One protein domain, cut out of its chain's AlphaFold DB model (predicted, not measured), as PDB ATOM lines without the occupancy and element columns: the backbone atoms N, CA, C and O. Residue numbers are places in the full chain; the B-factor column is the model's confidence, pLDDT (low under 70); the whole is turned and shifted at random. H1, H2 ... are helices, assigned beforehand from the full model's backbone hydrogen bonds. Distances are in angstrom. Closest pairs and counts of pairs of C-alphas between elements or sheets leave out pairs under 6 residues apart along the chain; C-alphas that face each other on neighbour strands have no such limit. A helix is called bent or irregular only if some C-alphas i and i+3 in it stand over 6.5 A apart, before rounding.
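AT A GLANCE: This is residues 22 to 70 of the 70 residues of an uncharacterized protein of Candidatus Poribacteria bacterium (UniProt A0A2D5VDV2). The long helix H1 and the shorter H2 make an open V, joined at its point by a tight link, with the arms spreading apart toward their far ends. The printed part has 49 residues with two named helices, H1 then H2, and no named strand; its class is all helix. It is loose, with a radius of gyration of the C-alphas of 13.5 A, and flat, spanning 38 by 27 by 11 A.

IN THESE COORDINATES: H1, residues 22 to 44, runs 33.3 A from C-alpha 22 at (7.441, -3.144, 26.700) to C-alpha 44 at (-2.721, 24.439, 11.015). It is neither bent nor irregular, but only just: C-alphas 39 and 42 are 6.3 A apart. H2, residues 50 to 68, runs 26.6 A and ends at C-alpha 68 at (-10.744, -2.164, 9.432).

HOW THE PARTS SIT: H1 and H2 are close but not clearly touching; their closest C-alphas, of Phe 44 and Leu 50, are 6.5 A apart. They run opposite ways at a steep tilt of 44 degrees. Every O i to N i+4 pair is within hydrogen-bond range in H2, and 15 of 19 in H1.

THE WHOLE: The C-alphas farthest apart, of Glu 22 and Asp 48, are 38.7 A apart. The printed part has no cut. Residues 40 to 51 and 69 to 70 have pLDDT under 70.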
ATOM      1  N   GLU A  22       8.811  -3.149  27.226       77.75
ATOM      2  CA  GLU A  22       7.441  -3.144  26.700       77.75
ATOM      3  C   GLU A  22       6.762  -1.785  26.922       77.75
ATOM      4  O   GLU A  22       6.084  -1.259  26.030       77.75
ATOM      5  N   HIS A  23       6.977  -1.173  28.091       74.88
ATOM      6  CA  HIS A  23       6.446   0.153  28.387       74.88
ATOM      7  C   HIS A  23       7.102   1.249  27.537       74.88
ATOM      8  O   HIS A  23       6.407   2.157  27.071       74.88
ATOM      9  N   ASP A  24       8.416   1.162  27.312       72.38
ATOM     10  CA  ASP A  24       9.167   2.119  26.492       72.38
ATOM     11  C   ASP A  24       8.781   2.028  25.006       72.38
ATOM     12  O   ASP A  24       8.526   3.047  24.364       72.38
ATOM     13  N   GLN A  25       8.597   0.817  24.469       79.56
ATOM     14  CA  GLN A  25       8.174   0.621  23.080       79.56
ATOM     15  C   GLN A  25       6.796   1.238  22.814       79.56
ATOM     16  O   GLN A  25       6.619   1.997  21.855       79.56
ATOM     17  N   LYS A  26       5.835   0.997  23.711       83.19
ATOM     18  CA  LYS A  26       4.484   1.562  23.614       83.19
ATOM     19  C   LYS A  26       4.485   3.087  23.724       83.19
ATOM     20  O   LYS A  26       3.699   3.766  23.063       83.19
ATOM     21  N   ARG A  27       5.381   3.648  24.538       81.56
ATOM     22  CA  ARG A  27       5.579   5.098  24.655       81.56
ATOM     23  C   ARG A  27       6.205   5.689  23.400       81.56
ATOM     24  O   ARG A  27       5.695   6.693  22.916       81.56
ATOM     25  N   ASN A  28       7.227   5.055  22.840       82.75
ATOM     26  CA  ASN A  28       7.877   5.490  21.609       82.75
ATOM     27  C   ASN A  28       6.921   5.466  20.402       82.75
ATOM     28  O   ASN A  28       6.958   6.369  19.570       82.75
ATOM     29  N   GLU A  29       6.016   4.488  20.322       85.94
ATOM     30  CA  GLU A  29       4.955   4.471  19.307       85.94
ATOM     31  C   GLU A  29       4.019   5.678  19.445       85.94
ATOM     32  O   GLU A  29       3.767   6.387  18.468       85.94
ATOM     33  N   VAL A  30       3.563   5.965  20.667       84.00
ATOM     34  CA  VAL A  30       2.709   7.123  20.961       84.00
ATOM     35  C   VAL A  30       3.450   8.435  20.688       84.00
ATOM     36  O   VAL A  30       2.933   9.293  19.977       84.00
ATOM     37  N   GLU A  31       4.677   8.603  21.178       83.75
ATOM     38  CA  GLU A  31       5.499   9.796  20.941       83.75
ATOM     39  C   GLU A  31       5.817   9.977  19.452       83.75
ATOM     40  O   GLU A  31       5.745  11.094  18.942       83.75
ATOM     41  N   GLY A  32       6.051   8.888  18.715       84.81
ATOM     42  CA  GLY A  32       6.210   8.899  17.264       84.81
ATOM     43  C   GLY A  32       4.956   9.372  16.528       84.81
ATOM     44  O   GLY A  32       5.068  10.117  15.552       84.81
ATOM     45  N   LEU A  33       3.764   9.000  17.008       83.25
ATOM     46  CA  LEU A  33       2.500   9.545  16.506       83.25
ATOM     47  C   LEU A  33       2.399  11.042  16.805       83.25
ATOM     48  O   LEU A  33       2.100  11.812  15.898       83.25
ATOM     49  N   PHE A  34       2.715  11.473  18.027       74.50
ATOM     50  CA  PHE A  34       2.666  12.886  18.413       74.50
ATOM     51  C   PHE A  34       3.681  13.755  17.665       74.50
ATOM     52  O   PHE A  34       3.341  14.875  17.296       74.50
ATOM     53  N   ILE A  35       4.895  13.269  17.394       83.19
ATOM     54  CA  ILE A  35       5.897  13.991  16.594       83.19
ATOM     55  C   ILE A  35       5.371  14.197  15.176       83.19
ATOM     56  O   ILE A  35       5.327  15.332  14.699       83.19
ATOM     57  N   ARG A  36       4.885  13.121  14.545       81.19
ATOM     58  CA  ARG A  36       4.285  13.177  13.205       81.19
ATOM     59  C   ARG A  36       3.093  14.124  13.189       81.19
ATOM     60  O   ARG A  36       2.939  14.913  12.269       81.19
ATOM     61  N   TRP A  37       2.279  14.092  14.240       75.69
ATOM     62  CA  TRP A  37       1.114  14.954  14.396       75.69
ATOM     63  C   TRP A  37       1.490  16.429  14.553       75.69
ATOM     64  O   TRP A  37       0.883  17.305  13.938       75.69
ATOM     65  N   LYS A  38       2.540  16.707  15.329       70.06
ATOM     66  CA  LYS A  38       3.055  18.053  15.578       70.06
ATOM     67  C   LYS A  38       3.664  18.679  14.322       70.06
ATOM     68  O   LYS A  38       3.552  19.893  14.158       70.06
ATOM     69  N   GLU A  39       4.225  17.883  13.407       76.81
ATOM     70  CA  GLU A  39       4.664  18.368  12.087       76.81
ATOM     71  C   GLU A  39       3.505  18.937  11.256       76.81
ATOM     72  O   GLU A  39       3.669  19.964  10.589       76.81
ATOM     73  N   PHE A  40       2.301  18.369  11.367       67.81
ATOM     74  CA  PHE A  40       1.118  18.942  10.719       67.81
ATOM     75  C   PHE A  40       0.675  20.273  11.353       67.81
ATOM     76  O   PHE A  40       0.037  21.092  10.689       67.81
ATOM     77  N   GLY A  41       1.072  20.561  12.597       67.88
ATOM     78  CA  GLY A  41       0.720  21.791  13.318       67.88
ATOM     79  C   GLY A  41       1.162  23.085  12.622       67.88
ATOM     80  O   GLY A  41       0.500  24.116  12.748       67.88
ATOM     81  N   ARG A  42       2.227  23.048  11.806       65.75
ATOM     82  CA  ARG A  42       2.694  24.222  11.047       65.75
ATOM     83  C   ARG A  42       1.761  24.599   9.888       65.75
ATOM     84  O   ARG A  42       1.692  25.770   9.523       65.75
ATOM     85  N   ILE A  43       1.014  23.637   9.346       62.19
ATOM     86  CA  ILE A  43      -0.029  23.862   8.331       62.19
ATOM     87  C   ILE A  43      -1.291  24.439   8.998       62.19
ATOM     88  O   ILE A  43      -2.021  25.225   8.393       62.19
ATOM     89  N   PHE A  44      -1.506  24.111  10.274       53.19
ATOM     90  CA  PHE A  44      -2.721  24.439  11.015       53.19
ATOM     91  C   PHE A  44      -2.671  25.747  11.816       53.19
ATOM     92  O   PHE A  44      -3.717  26.320  12.100       53.19
ATOM     93  N   SER A  45      -1.487  26.299  12.094       59.22
ATOM     94  CA  SER A  45      -1.323  27.518  12.910       59.22
ATOM     95  C   SER A  45      -1.952  28.803  12.333       59.22
ATOM     96  O   SER A  45      -1.920  29.837  12.997       59.22
ATOM     97  N   ARG A  46      -2.484  28.790  11.101       62.59
ATOM     98  CA  ARG A  46      -2.999  29.989  10.409       62.59
ATOM     99  C   ARG A  46      -4.532  30.100  10.402       62.59
ATOM    100  O   ARG A  46      -5.055  31.096   9.920       62.59
ATOM    101  N   TRP A  47      -5.246  29.093  10.902       56.31
ATOM    102  CA  TRP A  47      -6.704  29.009  10.805       56.31
ATOM    103  C   TRP A  47      -7.305  28.733  12.185       56.31
ATOM    104  O   TRP A  47      -7.241  27.620  12.692       56.31
ATOM    105  N   ASP A  48      -7.923  29.752  12.774       61.28
ATOM    106  CA  ASP A  48      -8.560  29.719  14.102       61.28
ATOM    107  C   ASP A  48      -9.670  28.645  14.228       61.28
ATOM    108  O   ASP A  48      -9.938  28.116  15.301       61.28
ATOM    109  N   GLN A  49     -10.274  28.232  13.108       64.38
ATOM    110  CA  GLN A  49     -11.368  27.248  13.069       64.38
ATOM    111  C   GLN A  49     -10.921  25.794  12.849       64.38
ATOM    112  O   GLN A  49     -11.760  24.894  12.735       64.38
ATOM    113  N   LEU A  50      -9.614  25.533  12.771       65.69
ATOM    114  CA  LEU A  50      -9.109  24.216  12.389       65.69
ATOM    115  C   LEU A  50      -9.193  23.180  13.515       65.69
ATOM    116  O   LEU A  50      -9.288  21.998  13.219       65.69
ATOM    117  N   ASP A  51      -9.301  23.598  14.776       66.69
ATOM    118  CA  ASP A  51      -9.456  22.695  15.927       66.69
ATOM    119  C   ASP A  51     -10.685  21.765  15.793       66.69
ATOM    120  O   ASP A  51     -10.638  20.566  16.082       66.69
ATOM    121  N   ARG A  52     -11.775  22.292  15.216       73.06
ATOM    122  CA  ARG A  52     -13.011  21.536  14.961       73.06
ATOM    123  C   ARG A  52     -12.867  20.554  13.797       73.06
ATOM    124  O   ARG A  52     -13.348  19.427  13.888       73.06
ATOM    125  N   VAL A  53     -12.195  20.964  12.720       75.56
ATOM    126  CA  VAL A  53     -11.918  20.105  11.552       75.56
ATOM    127  C   VAL A  53     -10.925  19.007  11.923       75.56
ATOM    128  O   VAL A  53     -11.075  17.861  11.514       75.56
ATOM    129  N   PHE A  54      -9.944  19.344  12.749       73.06
ATOM    130  CA  PHE A  54      -8.916  18.448  13.247       73.06
ATOM    131  C   PHE A  54      -9.484  17.398  14.200       73.06
ATOM    132  O   PHE A  54      -9.225  16.209  14.019       73.06
ATOM    133  N   SER A  55     -10.341  17.811  15.139       79.12
ATOM    134  CA  SER A  55     -11.094  16.882  15.986       79.12
ATOM    135  C   SER A  55     -11.966  15.952  15.140       79.12
ATOM    136  O   SER A  55     -11.900  14.735  15.303       79.12
ATOM    137  N   ALA A  56     -12.720  16.493  14.175       83.12
ATOM    138  CA  ALA A  56     -13.540  15.691  13.263       83.12
ATOM    139  C   ALA A  56     -12.706  14.691  12.444       83.12
ATOM    140  O   ALA A  56     -13.120  13.547  12.276       83.12
ATOM    141  N   PHE A  57     -11.519  15.090  11.982       82.19
ATOM    142  CA  PHE A  57     -10.595  14.217  11.262       82.19
ATOM    143  C   PHE A  57     -10.061  13.086  12.153       82.19
ATOM    144  O   PHE A  57     -10.022  11.939  11.715       82.19
ATOM    145  N   GLY A  58      -9.729  13.377  13.416       84.38
ATOM    146  CA  GLY A  58      -9.340  12.365  14.404       84.38
ATOM    147  C   GLY A  58     -10.435  11.319  14.635       84.38
ATOM    148  O   GLY A  58     -10.161  10.121  14.577       84.38
ATOM    149  N   PHE A  59     -11.690  11.752  14.799       88.25
ATOM    150  CA  PHE A  59     -12.832  10.833  14.884       88.25
ATOM    151  C   PHE A  59     -12.993   9.992  13.614       88.25
ATOM    152  O   PHE A  59     -13.245   8.794  13.703       88.25
ATOM    153  N   LEU A  60     -12.804  10.586  12.435       86.50
ATOM    154  CA  LEU A  60     -12.892   9.884  11.152       86.50
ATOM    155  C   LEU A  60     -11.836   8.778  11.032       86.50
ATOM    156  O   LEU A  60     -12.162   7.662  10.634       86.50
ATOM    157  N   VAL A  61     -10.589   9.062  11.422       89.81
ATOM    158  CA  VAL A  61      -9.501   8.074  11.447       89.81
ATOM    159  C   VAL A  61      -9.829   6.926  12.400       89.81
ATOM    160  O   VAL A  61      -9.700   5.772  12.003       89.81
ATOM    161  N   LEU A  62     -10.318   7.220  13.609       86.00
ATOM    162  CA  LEU A  62     -10.705   6.195  14.587       86.00
ATOM    163  C   LEU A  62     -11.873   5.323  14.104       86.00
ATOM    164  O   LEU A  62     -11.867   4.112  14.319       86.00
ATOM    165  N   ILE A  63     -12.863   5.916  13.430       91.88
ATOM    166  CA  ILE A  63     -13.990   5.178  12.839       91.88
ATOM    167  C   ILE A  63     -13.492   4.244  11.733       91.88
ATOM    168  O   ILE A  63     -13.855   3.072  11.709       91.88
ATOM    169  N   VAL A  64     -12.645   4.739  10.828       91.19
ATOM    170  CA  VAL A  64     -12.076   3.930   9.738       91.19
ATOM    171  C   VAL A  64     -11.196   2.804  10.279       91.19
ATOM    172  O   VAL A  64     -11.251   1.694   9.757       91.19
ATOM    173  N   ASP A  65     -10.406   3.067  11.317       86.56
ATOM    174  CA  ASP A  65      -9.578   2.062  11.984       86.56
ATOM    175  C   ASP A  65     -10.429   0.965  12.645       86.56
ATOM    176  O   ASP A  65     -10.206  -0.224  12.415       86.56
ATOM    177  N   SER A  66     -11.499   1.360  13.344       85.44
ATOM    178  CA  SER A  66     -12.468   0.429  13.941       85.44
ATOM    179  C   SER A  66     -13.177  -0.431  12.889       85.44
ATOM    180  O   SER A  66     -13.421  -1.611  13.118       85.44
ATOM    181  N   LEU A  67     -13.489   0.141  11.720       89.44
ATOM    182  CA  LEU A  67     -14.083  -0.590  10.596       89.44
ATOM    183  C   LEU A  67     -13.101  -1.555   9.919       89.44
ATOM    184  O   LEU A  67     -13.543  -2.513   9.300       89.44
ATOM    185  N   ARG A  68     -11.790  -1.296   9.998       79.81
ATOM    186  CA  ARG A  68     -10.744  -2.164   9.432       79.81
ATOM    187  C   ARG A  68     -10.278  -3.267  10.380       79.81
ATOM    188  O   ARG A  68      -9.717  -4.245   9.901       79.81
ATOM    189  N   SER A  69     -10.463  -3.093  11.688       68.00
ATOM    190  CA  SER A  69     -10.132  -4.101  12.708       68.00
ATOM    191  C   SER A  69     -11.225  -5.163  12.915       68.00
ATOM    192  O   SER A  69     -11.055  -6.039  13.761       68.00
ATOM    193  N   CYS A  70     -12.331  -5.089  12.168       51.56
ATOM    194  CA  CYS A  70     -13.377  -6.112  12.088       51.56
ATOM    195  C   CYS A  70     -13.149  -6.966  10.833       51.56
ATOM    196  O   CYS A  70     -13.221  -8.210  10.941       51.56
TER     197      CYS A  70